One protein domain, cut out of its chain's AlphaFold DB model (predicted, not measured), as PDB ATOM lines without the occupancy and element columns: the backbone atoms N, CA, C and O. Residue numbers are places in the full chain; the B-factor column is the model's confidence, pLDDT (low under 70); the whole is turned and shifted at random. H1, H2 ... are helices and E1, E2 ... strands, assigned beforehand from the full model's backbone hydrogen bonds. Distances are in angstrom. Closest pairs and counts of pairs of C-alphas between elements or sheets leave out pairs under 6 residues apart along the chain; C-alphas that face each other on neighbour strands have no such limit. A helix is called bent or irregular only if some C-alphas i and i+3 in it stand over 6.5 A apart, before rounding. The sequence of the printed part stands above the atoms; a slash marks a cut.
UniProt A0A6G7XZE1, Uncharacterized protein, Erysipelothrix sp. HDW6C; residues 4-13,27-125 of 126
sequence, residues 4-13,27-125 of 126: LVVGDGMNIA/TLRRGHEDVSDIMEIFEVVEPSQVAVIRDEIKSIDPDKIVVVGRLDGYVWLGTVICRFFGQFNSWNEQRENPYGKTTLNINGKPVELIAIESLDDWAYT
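AT A GLANCE: This is residues 4 to 13 and 27 to 125 of the 126 residues of an uncharacterized protein of Erysipelothrix sp. HDW6C (UniProt A0A6G7XZE1). A twisted sheet of four strands has one short helix, H3, packed over one face and another, H4, over the opposite face. H2 runs past one end of the sheet, where E1 begins and E3 ends, and leads back to H1, which lies off to the side of the sheet. The 109 printed residues have four named helices and four named strands in the order E1 H1 H2 E2 H3 E3 E4 H4. The sheet runs E1 E2 E4 E3 and is mixed; the class is mixed, helices and strands. The whole is compact, with a radius of gyration of the C-alphas of 13.1 A, and rounded, spanning 35 by 30 by 25 A.

IN THESE COORDINATES: E1, residues 4 to 7, begins at C-alpha 4 (-80.563, 127.553, 3.167). H1 is residues 38 to 45 and only just irregular, with C-alphas 42 and 45 6.53 A apart. H2, residues 49 to 60, is 16.2 A long and begins at C-alpha 49 (-96.097, 129.384, -5.135). E2 is residues 64 to 68, 13.0 A, and H3 residues 78 to 84. E3, residues 100 to 106, measures 17.9 A, and E4, residues 109 to 116, 22.3 A. H4, residues 119 to 125, is irregular, with C-alphas 120 and 123 7.6 A apart; it ends at C-alpha 125 (-77.481, 119.076, 10.695).

HOW THE PARTS SIT: In the sheet, only just strongly twisted with C-alphas up to 4.2 A off its best plane, edge strand E1 is parallel to E2, with N 6 and O 66 at 2.8 A, within hydrogen-bond range. E2 is parallel to E4, with N 67 and O 114 at 2.8 A. E4 and the other edge strand, E3, form an antiparallel hairpin, with N 104 and O 111 at 2.8 A. H3 is on the sheet at a height of 8.0 A, only just over E2, on which 3 of its C-alphas fall; the closest C-alphas of H3 and E2 are those of Gly 78 and Val 67, 5.3 A apart, and the closest of H3 and E4 are those of Gly 78 and Ala 115, 5.0 A apart. H4 is on the opposite face at a height of 8.4 A, over E4 and slantwise to it at 36 degrees on the local plane; the closest C-alphas are those of Ile 114 and Thr 125, 6.5 A. H2 only grazes the sheet, with residues 54 to 60. H2 and H3 only just touch, with 3 pairs of C-alphas within 8 A, about perpendicular at 81 degrees; Val 50 and Phe 84 have the closest C-alphas, 6.0 A. H1 and H2 touch only at the corner, only just, with 3 such pairs, the closest Phe 42 and Val 50 at 6.2 A. H1 is not on the sheet. In H2 and H3 every O i to N i+4 pair is within hydrogen-bond range; in H1 2 of 4 are, and in H4 0 of 3, beside 3 of 4 O i to N i+3 pairs.

THE WHOLE: The C-alphas farthest apart are those of Gly 31 and Glu 96, 36.0 A. Residues 14 to 26 are not printed; C-alphas 13 and 27 stand 8.1 A apart across the cut, which falls in the link from E1 to H1. The link from H3 to E3, residues 85 to 99, is long. The mean pLDDT of the printed part is 90.8, and residues 89 to 90 are under 70.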
ATOM      1  N   LEU A   4     -79.231 126.960   3.187       98.12
ATOM      2  CA  LEU A   4     -80.563 127.553   3.167       98.12
ATOM      3  C   LEU A   4     -81.385 126.940   4.299       98.12
ATOM      4  O   LEU A   4     -81.528 125.720   4.361       98.12
ATOM      5  N   VAL A   5     -81.956 127.775   5.163       97.81
ATOM      6  CA  VAL A   5     -82.954 127.326   6.138       97.81
ATOM      7  C   VAL A   5     -84.351 127.592   5.589       97.81
ATOM      8  O   VAL A   5     -84.624 128.676   5.081       97.81
ATOM      9  N   VAL A   6     -85.242 126.613   5.700       97.31
ATOM     10  CA  VAL A   6     -86.650 126.732   5.309       97.31
ATOM     11  C   VAL A   6     -87.535 126.474   6.521       97.31
ATOM     12  O   VAL A   6     -87.311 125.498   7.232       97.31
ATOM     13  N   GLY A   7     -88.555 127.298   6.743       95.38
ATOM     14  CA  GLY A   7     -89.502 127.103   7.843       95.38
ATOM     15  C   GLY A   7     -90.940 127.488   7.507       95.38
ATOM     16  O   GLY A   7     -91.236 128.032   6.440       95.38
ATOM     17  N   ASP A   8     -91.836 127.199   8.447       90.38
ATOM     18  CA  ASP A   8     -93.276 127.472   8.364       90.38
ATOM     19  C   ASP A   8     -93.654 128.803   9.050       90.38
ATOM     20  O   ASP A   8     -94.428 128.845  10.003       90.38
ATOM     21  N   GLY A   9     -93.055 129.914   8.616       88.25
ATOM     22  CA  GLY A   9     -93.320 131.241   9.190       88.25
ATOM     23  C   GLY A   9     -92.057 132.063   9.420       88.25
ATOM     24  O   GLY A   9     -90.985 131.708   8.950       88.25
ATOM     25  N   MET A  10     -92.170 133.192  10.121       90.38
ATOM     26  CA  MET A  10     -91.035 134.100  10.392       90.38
ATOM     27  C   MET A  10     -90.524 134.043  11.838       90.38
ATOM     28  O   MET A  10     -89.522 134.677  12.162       90.38
ATOM     29  N   ASN A  11     -91.177 133.266  12.700       89.62
ATOM     30  CA  ASN A  11     -90.890 133.148  14.132       89.62
ATOM     31  C   ASN A  11     -89.448 132.719  14.446       89.62
ATOM     32  O   ASN A  11     -88.892 133.169  15.439       89.62
ATOM     33  N   ILE A  12     -88.839 131.891  13.595       91.50
ATOM     34  CA  ILE A  12     -87.475 131.378  13.795       91.50
ATOM     35  C   ILE A  12     -86.431 132.019  12.869       91.50
ATOM     36  O   ILE A  12     -85.257 131.662  12.935       91.50
ATOM     37  N   ALA A  13     -86.822 132.958  12.000       93.19
ATOM     38  CA  ALA A  13     -85.960 133.465  10.930       93.19
ATOM     39  C   ALA A  13     -84.664 134.101  11.464       93.19
ATOM     40  O   ALA A  13     -83.567 133.807  10.987       93.19
ATOM     41  N   THR A  27     -89.345 131.424   4.233       95.00
ATOM     42  CA  THR A  27     -90.644 131.016   4.777       95.00
ATOM     43  C   THR A  27     -91.515 130.417   3.680       95.00
ATOM     44  O   THR A  27     -91.584 130.944   2.565       95.00
ATOM     45  N   LEU A  28     -92.203 129.326   4.007       94.44
ATOM     46  CA  LEU A  28     -93.193 128.707   3.135       94.44
ATOM     47  C   LEU A  28     -94.564 129.400   3.199       94.44
ATOM     48  O   LEU A  28     -95.299 129.331   2.220       94.44
ATOM     49  N   ARG A  29     -94.894 130.123   4.281       92.81
ATOM     50  CA  ARG A  29     -96.215 130.775   4.430       92.81
ATOM     51  C   ARG A  29     -96.426 131.981   3.523       92.81
ATOM     52  O   ARG A  29     -97.524 132.165   3.026       92.81
ATOM     53  N   ARG A  30     -95.396 132.808   3.310       90.06
ATOM     54  CA  ARG A  30     -95.395 133.939   2.352       90.06
ATOM     55  C   ARG A  30     -96.655 134.830   2.363       90.06
ATOM     56  O   ARG A  30     -97.133 135.209   1.299       90.06
ATOM     57  N   GLY A  31     -97.168 135.204   3.537       90.06
ATOM     58  CA  GLY A  31     -98.373 136.040   3.642       90.06
ATOM     59  C   GLY A  31     -99.688 135.263   3.787       90.06
ATOM     60  O   GLY A  31    -100.752 135.874   3.784       90.06
ATOM     61  N   HIS A  32     -99.624 133.933   3.907       93.19
ATOM     62  CA  HIS A  32    -100.759 133.042   4.169       93.19
ATOM     63  C   HIS A  32    -100.738 132.517   5.614       93.19
ATOM     64  O   HIS A  32    -100.926 131.328   5.871       93.19
ATOM     65  N   GLU A  33    -100.456 133.389   6.586       91.19
ATOM     66  CA  GLU A  33    -100.360 133.020   8.006       91.19
ATOM     67  C   GLU A  33    -101.666 132.452   8.576       91.19
ATOM     68  O   GLU A  33    -101.614 131.612   9.471       91.19
ATOM     69  N   ASP A  34    -102.808 132.834   8.006       91.06
ATOM     70  CA  ASP A  34    -104.136 132.387   8.436       91.06
ATOM     71  C   ASP A  34    -104.517 130.981   7.925       91.06
ATOM     72  O   ASP A  34    -105.502 130.401   8.386       91.06
ATOM     73  N   VAL A  35    -103.757 130.402   6.984       91.19
ATOM     74  CA  VAL A  35    -104.032 129.059   6.446       91.19
ATOM     75  C   VAL A  35    -103.477 128.000   7.396       91.19
ATOM     76  O   VAL A  35    -102.272 127.918   7.624       91.19
ATOM     77  N   SER A  36    -104.351 127.176   7.974       87.81
ATOM     78  CA  SER A  36    -103.946 126.209   9.006       87.81
ATOM     79  C   SER A  36    -103.031 125.093   8.484       87.81
ATOM     80  O   SER A  36    -101.994 124.829   9.094       87.81
ATOM     81  N   ASP A  37    -103.375 124.484   7.345       89.06
ATOM     82  CA  ASP A  37    -102.571 123.454   6.691       89.06
ATOM     83  C   ASP A  37    -101.707 124.077   5.592       89.06
ATOM     84  O   ASP A  37    -102.207 124.595   4.593       89.06
ATOM     85  N   ILE A  38    -100.387 123.992   5.748       90.31
ATOM     86  CA  ILE A  38     -99.452 124.561   4.779       90.31
ATOM     87  C   ILE A  38     -99.608 123.946   3.382       90.31
ATOM     88  O   ILE A  38     -99.336 124.610   2.383       90.31
ATOM     89  N   MET A  39    -100.037 122.684   3.284       89.81
ATOM     90  CA  MET A  39    -100.233 122.023   1.993       89.81
ATOM     91  C   MET A  39    -101.396 122.643   1.220       89.81
ATOM     92  O   MET A  39    -101.326 122.720  -0.005       89.81
ATOM     93  N   GLU A  40    -102.412 123.164   1.913       92.56
ATOM     94  CA  GLU A  40    -103.551 123.848   1.295       92.56
ATOM     95  C   GLU A  40    -103.102 125.087   0.506       92.56
ATOM     96  O   GLU A  40    -103.633 125.356  -0.576       92.56
ATOM     97  N   ILE A  41    -102.058 125.785   0.979       94.25
ATOM     98  CA  ILE A  41    -101.448 126.914   0.259       94.25
ATOM     99  C   ILE A  41    -101.008 126.468  -1.138       94.25
ATOM    100  O   ILE A  41    -101.285 127.134  -2.132       94.25
ATOM    101  N   PHE A  42    -100.346 125.317  -1.225       94.31
ATOM    102  CA  PHE A  42     -99.702 124.846  -2.450       94.31
ATOM    103  C   PHE A  42    -100.602 123.988  -3.341       94.31
ATOM    104  O   PHE A  42    -100.311 123.831  -4.526       94.31
ATOM    105  N   GLU A  43    -101.676 123.423  -2.797       93.12
ATOM    106  CA  GLU A  43    -102.603 122.564  -3.537       93.12
ATOM    107  C   GLU A  43    -103.864 123.311  -3.990       93.12
ATOM    108  O   GLU A  43    -104.424 122.972  -5.035       93.12
ATOM    109  N   VAL A  44    -104.297 124.339  -3.248       95.56
ATOM    110  CA  VAL A  44    -105.599 124.994  -3.456       95.56
ATOM    111  C   VAL A  44    -105.496 126.517  -3.527       95.56
ATOM    112  O   VAL A  44    -105.946 127.095  -4.515       95.56
ATOM    113  N   VAL A  45    -104.931 127.175  -2.506       96.75
ATOM    114  CA  VAL A  45    -105.007 128.645  -2.361       96.75
ATOM    115  C   VAL A  45    -104.147 129.360  -3.400       96.75
ATOM    116  O   VAL A  45    -104.640 130.222  -4.126       96.75
ATOM    117  N   GLU A  46    -102.868 129.000  -3.493       96.44
ATOM    118  CA  GLU A  46    -101.923 129.606  -4.427       96.44
ATOM    119  C   GLU A  46    -100.914 128.581  -4.991       96.44
ATOM    120  O   GLU A  46     -99.707 128.665  -4.734       96.44
ATOM    121  N   PRO A  47    -101.355 127.625  -5.837       96.00
ATOM    122  CA  PRO A  47    -100.483 126.570  -6.367       96.00
ATOM    123  C   PRO A  47     -99.272 127.076  -7.164       96.00
ATOM    124  O   PRO A  47     -98.257 126.385  -7.286       96.00
ATOM    125  N   SER A  48     -99.336 128.303  -7.690       95.94
ATOM    126  CA  SER A  48     -98.205 128.963  -8.348       95.94
ATOM    127  C   SER A  48     -97.000 129.157  -7.423       95.94
ATOM    128  O   SER A  48     -95.873 129.174  -7.923       95.94
ATOM    129  N   GLN A  49     -97.193 129.234  -6.100       95.25
ATOM    130  CA  GLN A  49     -96.097 129.384  -5.135       95.25
ATOM    131  C   GLN A  49     -95.100 128.227  -5.188       95.25
ATOM    132  O   GLN A  49     -93.917 128.446  -4.941       95.25
ATOM    133  N   VAL A  50     -95.521 127.025  -5.598       95.75
ATOM    134  CA  VAL A  50     -94.608 125.887  -5.787       95.75
ATOM    135  C   VAL A  50     -93.501 126.233  -6.784       95.75
ATOM    136  O   VAL A  50     -92.324 125.988  -6.521       95.75
ATOM    137  N   ALA A  51     -93.860 126.815  -7.932       95.69
ATOM    138  CA  ALA A  51     -92.887 127.202  -8.948       95.69
ATOM    139  C   ALA A  51     -92.004 128.356  -8.457       95.69
ATOM    140  O   ALA A  51     -90.787 128.281  -8.607       95.69
ATOM    141  N   VAL A  52     -92.605 129.363  -7.813       96.19
ATOM    142  CA  VAL A  52     -91.888 130.532  -7.284       96.19
ATOM    143  C   VAL A  52     -90.845 130.115  -6.245       96.19
ATOM    144  O   VAL A  52     -89.674 130.449  -6.393       96.19
ATOM    145  N   ILE A  53     -91.237 129.343  -5.227       96.12
ATOM    146  CA  ILE A  53     -90.329 128.871  -4.171       96.12
ATOM    147  C   ILE A  53     -89.230 127.994  -4.764       96.12
ATOM    148  O   ILE A  53     -88.058 128.145  -4.428       96.12
ATOM    149  N   ARG A  54     -89.584 127.077  -5.668       96.31
ATOM    150  CA  ARG A  54     -88.606 126.203  -6.316       96.31
ATOM    151  C   ARG A  54     -87.560 126.996  -7.095       96.31
ATOM    152  O   ARG A  54     -86.379 126.658  -7.029       96.31
ATOM    153  N   ASP A  55     -87.979 128.003  -7.850       97.06
ATOM    154  CA  ASP A  55     -87.071 128.815  -8.657       97.06
ATOM    155  C   ASP A  55     -86.220 129.747  -7.781       97.06
ATOM    156  O   ASP A  55     -85.041 129.945  -8.068       97.06
ATOM    157  N   GLU A  56     -86.753 130.210  -6.651       96.94
ATOM    158  CA  GLU A  56     -85.986 130.926  -5.629       96.94
ATOM    159  C   GLU A  56     -84.907 130.038  -5.000       96.94
ATOM    160  O   GLU A  56     -83.736 130.404  -5.018       96.94
ATOM    161  N   ILE A  57     -85.245 128.820  -4.559       96.88
ATOM    162  CA  ILE A  57     -84.264 127.848  -4.039       96.88
ATOM    163  C   ILE A  57     -83.163 127.578  -5.078       96.88
ATOM    164  O   ILE A  57     -81.982 127.530  -4.734       96.88
ATOM    165  N   LYS A  58     -83.523 127.431  -6.360       96.50
ATOM    166  CA  LYS A  58     -82.544 127.274  -7.449       96.50
ATOM    167  C   LYS A  58     -81.656 128.502  -7.629       96.50
ATOM    168  O   LYS A  58     -80.492 128.331  -7.977       96.50
ATOM    169  N   SER A  59     -82.193 129.707  -7.442       96.69
ATOM    170  CA  SER A  59     -81.445 130.963  -7.549       96.69
ATOM    171  C   SER A  59     -80.480 131.165  -6.380       96.69
ATOM    172  O   SER A  59     -79.407 131.731  -6.572       96.69
ATOM    173  N   ILE A  60     -80.847 130.705  -5.183       96.12
ATOM    174  CA  ILE A  60     -79.987 130.733  -3.990       96.12
ATOM    175  C   ILE A  60     -78.776 129.803  -4.174       96.12
ATOM    176  O   ILE A  60     -77.685 130.098  -3.678       96.12
ATOM    177  N   ASP A  61     -78.963 128.704  -4.916       95.81
ATOM    178  CA  ASP A  61     -77.954 127.668  -5.177       95.81
ATOM    179  C   ASP A  61     -77.302 127.137  -3.877       95.81
ATOM    180  O   ASP A  61     -76.087 127.273  -3.670       95.81
ATOM    181  N   PRO A  62     -78.100 126.579  -2.939       96.81
ATOM    182  CA  PRO A  62     -77.579 126.094  -1.668       96.81
ATOM    183  C   PRO A  62     -76.700 124.844  -1.838       96.81
ATOM    184  O   PRO A  62     -76.829 124.059  -2.781       96.81
ATOM    185  N   ASP A  63     -75.796 124.627  -0.884       96.19
ATOM    186  CA  ASP A  63     -75.079 123.354  -0.729       96.19
ATOM    187  C   ASP A  63     -75.885 122.364   0.125       96.19
ATOM    188  O   ASP A  63     -75.806 121.153  -0.078       96.19
ATOM    189  N   LYS A  64     -76.671 122.890   1.070       97.19
ATOM    190  CA  LYS A  64     -77.500 122.138   2.012       97.19
ATOM    191  C   LYS A  64     -78.782 122.917   2.305       97.19
ATOM    192  O   LYS A  64     -78.753 124.144   2.418       97.19
ATOM    193  N   ILE A  65     -79.893 122.207   2.455       97.62
ATOM    194  CA  ILE A  65     -81.174 122.745   2.904       97.62
ATOM    195  C   ILE A  65     -81.486 122.145   4.274       97.62
ATOM    196  O   ILE A  65     -81.538 120.926   4.421       97.62
ATOM    197  N   VAL A  66     -81.721 122.999   5.266       97.19
ATOM    198  CA  VAL A  66     -82.258 122.592   6.567       97.19
ATOM    199  C   VAL A  66     -83.699 123.063   6.653       97.19
ATOM    200  O   VAL A  66     -83.965 124.261   6.672       97.19
ATOM    201  N   VAL A  67     -84.638 122.128   6.695       96.31
ATOM    202  CA  VAL A  67     -86.058 122.426   6.875       96.31
ATOM    203  C   VAL A  67     -86.403 122.279   8.351       96.31
ATOM    204  O   VAL A  67     -86.093 121.256   8.953       96.31
ATOM    205  N   VAL A  68     -87.030 123.291   8.939       95.81
ATOM    206  CA  VAL A  68     -87.355 123.336  10.365       95.81
ATOM    207  C   VAL A  68     -88.862 123.398  10.527       95.81
ATOM    208  O   VAL A  68     -89.510 124.331  10.049       95.81
ATOM    209  N   GLY A  69     -89.414 122.406  11.213       92.25
ATOM    210  CA  GLY A  69     -90.821 122.372  11.575       92.25
ATOM    211  C   GLY A  69     -91.476 121.026  11.312       92.25
ATOM    212  O   GLY A  69     -91.031 120.214  10.493       92.25
ATOM    213  N   ARG A  70     -92.589 120.828  12.007       87.94
ATOM    214  CA  ARG A  70     -93.450 119.654  11.929       87.94
ATOM    215  C   ARG A  70     -94.811 120.054  11.379       87.94
ATOM    216  O   ARG A  70     -95.284 121.152  11.653       87.94
ATOM    217  N   LEU A  71     -95.431 119.155  10.623       81.81
ATOM    218  CA  LEU A  71     -96.778 119.340  10.101       81.81
ATOM    219  C   LEU A  71     -97.750 118.368  10.762       81.81
ATOM    220  O   LEU A  71     -97.361 117.340  11.322       81.81
ATOM    221  N   ASP A  72     -99.038 118.685  10.685       77.44
ATOM    222  CA  ASP A  72    -100.048 117.677  10.969       77.44
ATOM    223  C   ASP A  72    -100.093 116.667   9.810       77.44
ATOM    224  O   ASP A  72     -99.904 117.017   8.645       77.44
ATOM    225  N   GLY A  73    -100.224 115.380  10.121       73.06
ATOM    226  CA  GLY A  73    -100.152 114.296   9.128       73.06
ATOM    227  C   GLY A  73     -98.763 113.991   8.529       73.06
ATOM    228  O   GLY A  73     -98.569 112.889   8.011       73.06
ATOM    229  N   TYR A  74     -97.769 114.881   8.653       74.31
ATOM    230  CA  TYR A  74     -96.368 114.621   8.278       74.31
ATOM    231  C   TYR A  74     -95.411 115.001   9.403       74.31
ATOM    232  O   TYR A  74     -95.411 116.127   9.879       74.31
ATOM    233  N   VAL A  75     -94.506 114.094   9.769       80.50
ATOM    234  CA  VAL A  75     -93.556 114.348  10.866       80.50
ATOM    235  C   VAL A  75     -92.683 115.584  10.604       80.50
ATOM    236  O   VAL A  75     -92.394 116.325  11.537       80.50
ATOM    237  N   TRP A  76     -92.325 115.865   9.345       87.31
ATOM    238  CA  TRP A  76     -91.433 116.976   9.009       87.31
ATOM    239  C   TRP A  76     -91.934 117.806   7.831       87.31
ATOM    240  O   TRP A  76     -92.359 117.272   6.802       87.31
ATOM    241  N   LEU A  77     -91.745 119.121   7.931       90.50
ATOM    242  CA  LEU A  77     -91.990 120.092   6.862       90.50
ATOM    243  C   LEU A  77     -91.145 119.811   5.604       90.50
ATOM    244  O   LEU A  77     -91.522 120.183   4.494       90.50
ATOM    245  N   GLY A  78     -90.030 119.083   5.746       92.25
ATOM    246  CA  GLY A  78     -89.164 118.698   4.628       92.25
ATOM    247  C   GLY A  78     -89.877 117.924   3.515       92.25
ATOM    248  O   GLY A  78     -89.455 117.995   2.363       92.25
ATOM    249  N   THR A  79     -90.990 117.251   3.820       89.81
ATOM    250  CA  THR A  79     -91.838 116.597   2.813       89.81
ATOM    251  C   THR A  79     -92.338 117.563   1.743       89.81
ATOM    252  O   THR A  79     -92.382 117.203   0.566       89.81
ATOM    253  N   VAL A  80     -92.695 118.786   2.131       91.69
ATOM    254  CA  VAL A  80     -93.203 119.809   1.211       91.69
ATOM    255  C   VAL A  80     -92.131 120.163   0.184       91.69
ATOM    256  O   VAL A  80     -92.376 120.137  -1.021       91.69
ATOM    257  N   ILE A  81     -90.902 120.384   0.656       94.38
ATOM    258  CA  ILE A  81     -89.769 120.710  -0.211       94.38
ATOM    259  C   ILE A  81     -89.438 119.555  -1.158       94.38
ATOM    260  O   ILE A  81     -89.256 119.794  -2.348       94.38
ATOM    261  N   CYS A  82     -89.432 118.303  -0.691       93.19
ATOM    262  CA  CYS A  82     -89.232 117.145  -1.571       93.19
ATOM    263  C   CYS A  82     -90.241 117.124  -2.732       93.19
ATOM    264  O   CYS A  82     -89.858 116.942  -3.892       93.19
ATOM    265  N   ARG A  83     -91.521 117.402  -2.443       91.19
ATOM    266  CA  ARG A  83     -92.581 117.460  -3.461       91.19
ATOM    267  C   ARG A  83     -92.358 118.565  -4.488       91.19
ATOM    268  O   ARG A  83     -92.607 118.332  -5.669       91.19
ATOM    269  N   PHE A  84     -91.841 119.727  -4.087       93.69
ATOM    270  CA  PHE A  84     -91.555 120.825  -5.024       93.69
ATOM    271  C   PHE A  84     -90.544 120.420  -6.106       93.69
ATOM    272  O   PHE A  84     -90.618 120.893  -7.242       93.69
ATOM    273  N   PHE A  85     -89.640 119.496  -5.782       93.50
ATOM    274  CA  PHE A  85     -88.646 118.945  -6.703       93.50
ATOM    275  C   PHE A  85     -89.053 117.589  -7.308       93.50
ATOM    276  O   PHE A  85     -88.224 116.910  -7.907       93.50
ATOM    277  N   GLY A  86     -90.331 117.204  -7.205       88.44
ATOM    278  CA  GLY A  86     -90.865 115.982  -7.816       88.44
ATOM    279  C   GLY A  86     -90.395 114.686  -7.150       88.44
ATOM    280  O   GLY A  86     -90.533 113.613  -7.735       88.44
ATOM    281  N   GLN A  87     -89.842 114.768  -5.939       86.44
ATOM    282  CA  GLN A  87     -89.366 113.621  -5.180       86.44
ATOM    283  C   GLN A  87     -90.429 113.189  -4.166       86.44
ATOM    284  O   GLN A  87     -90.879 113.975  -3.331       86.44
ATOM    285  N   PHE A  88     -90.831 111.917  -4.224       73.94
ATOM    286  CA  PHE A  88     -91.622 111.304  -3.156       73.94
ATOM    287  C   PHE A  88     -90.766 111.138  -1.897       73.94
ATOM    288  O   PHE A  88     -89.551 110.999  -1.988       73.94
ATOM    289  N   ASN A  89     -91.402 111.143  -0.722       65.38
ATOM    290  CA  ASN A  89     -90.746 111.046   0.587       65.38
ATOM    291  C   ASN A  89     -89.969 109.727   0.777       65.38
ATOM    292  O   ASN A  89     -90.439 108.819   1.457       65.38
ATOM    293  N   SER A  90     -88.773 109.618   0.205       68.56
ATOM    294  CA  SER A  90     -87.798 108.575   0.513       68.56
ATOM    295  C   SER A  90     -86.739 109.160   1.443       68.56
ATOM    296  O   SER A  90     -85.724 109.711   1.002       68.56
ATOM    297  N   TRP A  91     -87.020 109.100   2.743       84.25
ATOM    298  CA  TRP A  91     -86.067 109.486   3.776       84.25
ATOM    299  C   TRP A  91     -85.011 108.390   3.918       84.25
ATOM    300  O   TRP A  91     -85.342 107.215   4.096       84.25
ATOM    301  N   ASN A  92     -83.741 108.771   3.825       75.25
ATOM    302  CA  ASN A  92     -82.623 107.869   4.050       75.25
ATOM    303  C   ASN A  92     -82.692 107.348   5.485       75.25
ATOM    304  O   ASN A  92     -82.876 108.131   6.418       75.25
ATOM    305  N   GLU A  93     -82.553 106.028   5.635       75.94
ATOM    306  CA  GLU A  93     -82.488 105.359   6.941       75.94
ATOM    307  C   GLU A  93     -83.677 105.707   7.852       75.94
ATOM    308  O   GLU A  93     -83.532 105.805   9.063       75.94
ATOM    309  N   GLN A  94     -84.883 105.866   7.289       76.75
ATOM    310  CA  GLN A  94     -86.077 106.346   8.008       76.75
ATOM    311  C   GLN A  94     -86.370 105.632   9.347       76.75
ATOM    312  O   GLN A  94     -87.004 106.210  10.222       76.75
ATOM    313  N   ARG A  95     -85.954 104.368   9.515       72.25
ATOM    314  CA  ARG A  95     -86.134 103.617  10.773       72.25
ATOM    315  C   ARG A  95     -85.159 104.017  11.881       72.25
ATOM    316  O   ARG A  95     -85.469 103.819  13.049       72.25
ATOM    317  N   GLU A  96     -83.988 104.502  11.507       76.31
ATOM    318  CA  GLU A  96     -82.850 104.790  12.387       76.31
ATOM    319  C   GLU A  96     -82.632 106.300  12.535       76.31
ATOM    320  O   GLU A  96     -82.017 106.749  13.500       76.31
ATOM    321  N   ASN A  97     -83.176 107.084  11.604       73.06
ATOM    322  CA  ASN A  97     -83.075 108.528  11.580       73.06
ATOM    323  C   ASN A  97     -84.246 109.173  12.350       73.06
ATOM    324  O   ASN A  97     -85.390 109.083  11.897       73.06
ATOM    325  N   PRO A  98     -83.990 109.844  13.491       78.56
ATOM    326  CA  PRO A  98     -85.034 110.562  14.229       78.56
ATOM    327  C   PRO A  98     -85.599 111.764  13.453       78.56
ATOM    328  O   PRO A  98     -86.653 112.291  13.805       78.56
ATOM    329  N   TYR A  99     -84.922 112.174  12.379       88.12
ATOM    330  CA  TYR A  99     -85.240 113.329  11.550       88.12
ATOM    331  C   TYR A  99     -85.354 112.930  10.070       88.12
ATOM    332  O   TYR A  99     -85.103 111.792   9.673       88.12
ATOM    333  N   GLY A 100     -85.740 113.861   9.203       88.06
ATOM    334  CA  GLY A 100     -85.718 113.615   7.763       88.06
ATOM    335  C   GLY A 100     -84.317 113.855   7.207       88.06
ATOM    336  O   GLY A 100     -83.794 114.949   7.354       88.06
ATOM    337  N   LYS A 101     -83.700 112.888   6.522       91.62
ATOM    338  CA  LYS A 101     -82.503 113.142   5.698       91.62
ATOM    339  C   LYS A 101     -82.708 112.594   4.301       91.62
ATOM    340  O   LYS A 101     -83.134 111.455   4.140       91.62
ATOM    341  N   THR A 102     -82.426 113.386   3.281       92.81
ATOM    342  CA  THR A 102     -82.475 112.944   1.888       92.81
ATOM    343  C   THR A 102     -81.575 113.822   1.022       92.81
ATOM    344  O   THR A 102     -80.942 114.756   1.514       92.81
ATOM    345  N   THR A 103     -81.507 113.522  -0.268       93.75
ATOM    346  CA  THR A 103     -80.778 114.327  -1.250       93.75
ATOM    347  C   THR A 103     -81.746 114.746  -2.343       93.75
ATOM    348  O   THR A 103     -82.490 113.911  -2.852       93.75
ATOM    349  N   LEU A 104     -81.720 116.026  -2.705       94.62
ATOM    350  CA  LEU A 104     -82.440 116.584  -3.845       94.62
ATOM    351  C   LEU A 104     -81.479 116.836  -5.006       94.62
ATOM    352  O   LEU A 104     -80.296 117.098  -4.800       94.62
ATOM    353  N   ASN A 105     -81.997 116.809  -6.232       93.88
ATOM    354  CA  ASN A 105     -81.265 117.270  -7.408       93.88
ATOM    355  C   ASN A 105     -81.734 118.684  -7.786       93.88
ATOM    356  O   ASN A 105     -82.845 118.859  -8.291       93.88
ATOM    357  N   ILE A 106     -80.892 119.690  -7.549       95.19
ATOM    358  CA  ILE A 106     -81.189 121.105  -7.810       95.19
ATOM    359  C   ILE A 106     -80.151 121.616  -8.807       95.19
ATOM    360  O   ILE A 106     -78.957 121.527  -8.555       95.19
ATOM    361  N   ASN A 107     -80.591 122.105  -9.970       94.00
ATOM    362  CA  ASN A 107     -79.707 122.548 -11.062       94.00
ATOM    363  C   ASN A 107     -78.657 121.500 -11.498       94.00
ATOM    364  O   ASN A 107     -77.557 121.848 -11.917       94.00
ATOM    365  N   GLY A 108     -78.982 120.204 -11.405       92.81
ATOM    366  CA  GLY A 108     -78.050 119.121 -11.743       92.81
ATOM    367  C   GLY A 108     -77.030 118.797 -10.643       92.81
ATOM    368  O   GLY A 108     -76.159 117.956 -10.861       92.81
ATOM    369  N   LYS A 109     -77.125 119.444  -9.475       95.38
ATOM    370  CA  LYS A 109     -76.256 119.247  -8.313       95.38
ATOM    371  C   LYS A 109     -77.000 118.484  -7.207       95.38
ATOM    372  O   LYS A 109     -78.156 118.810  -6.919       95.38
ATOM    373  N   PRO A 110     -76.349 117.510  -6.541       95.50
ATOM    374  CA  PRO A 110     -76.889 116.906  -5.331       95.50
ATOM    375  C   PRO A 110     -76.846 117.915  -4.176       95.50
ATOM    376  O   PRO A 110     -75.781 118.418  -3.822       95.50
ATOM    377  N   VAL A 111     -78.004 118.194  -3.586       96.56
ATOM    378  CA  VAL A 111     -78.171 119.076  -2.427       96.56
ATOM    379  C   VAL A 111     -78.728 118.253  -1.278       96.56
ATOM    380  O   VAL A 111     -79.778 117.622  -1.407       96.56
ATOM    381  N   GLU A 112     -78.019 118.239  -0.155       95.31
ATOM    382  CA  GLU A 112     -78.481 117.550   1.050       95.31
ATOM    383  C   GLU A 112     -79.687 118.295   1.632       95.31
ATOM    384  O   GLU A 112     -79.643 119.513   1.798       95.31
ATOM    385  N   LEU A 113     -80.758 117.567   1.946       95.62
ATOM    386  CA  LEU A 113     -81.912 118.086   2.667       95.62
ATOM    387  C   LEU A 113     -82.026 117.368   4.007       95.62
ATOM    388  O   LEU A 113     -82.173 116.145   4.056       95.62
ATOM    389  N   ILE A 114     -81.989 118.143   5.087       94.75
ATOM    390  CA  ILE A 114     -82.193 117.669   6.455       94.75
ATOM    391  C   ILE A 114     -83.432 118.364   7.008       94.75
ATOM    392  O   ILE A 114     -83.545 119.580   6.912       94.75
ATOM    393  N   ALA A 115     -84.371 117.612   7.566       94.69
ATOM    394  CA  ALA A 115     -85.608 118.122   8.130       94.69
ATOM    395  C   ALA A 115     -85.641 117.839   9.633       94.69
ATOM    396  O   ALA A 115     -85.716 116.681  10.031       94.69
ATOM    397  N   ILE A 116     -85.587 118.890  10.443       94.31
ATOM    398  CA  ILE A 116     -85.582 118.839  11.908       94.31
ATOM    399  C   ILE A 116     -86.884 119.415  12.475       94.31
ATOM    400  O   ILE A 116     -87.591 120.158  11.792       94.31
ATOM    401  N   GLU A 117     -87.221 119.077  13.720       92.25
ATOM    402  CA  GLU A 117     -88.451 119.578  14.347       92.25
ATOM    403  C   GLU A 117     -88.305 121.042  14.782       92.25
ATOM    404  O   GLU A 117     -89.212 121.848  14.570       92.25
ATOM    405  N   SER A 118     -87.147 121.399  15.341       92.94
ATOM    406  CA  SER A 118     -86.864 122.719  15.903       92.94
ATOM    407  C   SER A 118     -85.401 123.138  15.707       92.94
ATOM    408  O   SER A 118     -84.549 122.341  15.321       92.94
ATOM    409  N   LEU A 119     -85.071 124.399  16.004       93.69
ATOM    410  CA  LEU A 119     -83.679 124.875  15.975       93.69
ATOM    411  C   LEU A 119     -82.800 124.312  17.106       93.69
ATOM    412  O   LEU A 119     -81.573 124.474  17.038       93.69
ATOM    413  N   ASP A 120     -83.389 123.671  18.117       93.81
ATOM    414  CA  ASP A 120     -82.655 122.977  19.183       93.81
ATOM    415  C   ASP A 120     -82.021 121.681  18.660       93.81
ATOM    416  O   ASP A 120     -80.945 121.278  19.100       93.81
ATOM    417  N   ASP A 121     -82.610 121.101  17.615       93.56
ATOM    418  CA  ASP A 121     -82.127 119.899  16.936       93.56
ATOM    419  C   ASP A 121     -80.989 120.190  15.936       93.56
ATOM    420  O   ASP A 121     -80.553 119.314  15.191       93.56
ATOM    421  N   TRP A 122     -80.470 121.423  15.893       94.12
ATOM    422  CA  TRP A 122     -79.464 121.846  14.908       94.12
ATOM    423  C   TRP A 122     -78.188 120.994  14.915       94.12
ATOM    424  O   TRP A 122     -77.534 120.843  13.889       94.12
ATOM    425  N   ALA A 123     -77.822 120.401  16.054       92.00
ATOM    426  CA  ALA A 123     -76.652 119.524  16.135       92.00
ATOM    427  C   ALA A 123     -76.725 118.331  15.159       92.00
ATOM    428  O   ALA A 123     -75.689 117.828  14.733       92.00
ATOM    429  N   TYR A 124     -77.931 117.919  14.753       89.56
ATOM    430  CA  TYR A 124     -78.155 116.847  13.782       89.56
ATOM    431  C   TYR A 124     -77.933 117.269  12.323       89.56
ATOM    432  O   TYR A 124     -77.962 116.421  11.431       89.56
ATOM    433  N   THR A 125     -77.708 118.560  12.054       89.56
ATOM    434  CA  THR A 125     -77.481 119.076  10.695       89.56
ATOM    435  C   THR A 125     -76.005 119.163  10.308       89.56
ATOM    436  O   THR A 125     -75.703 119.580   9.183       89.56
TER     437      THR A 125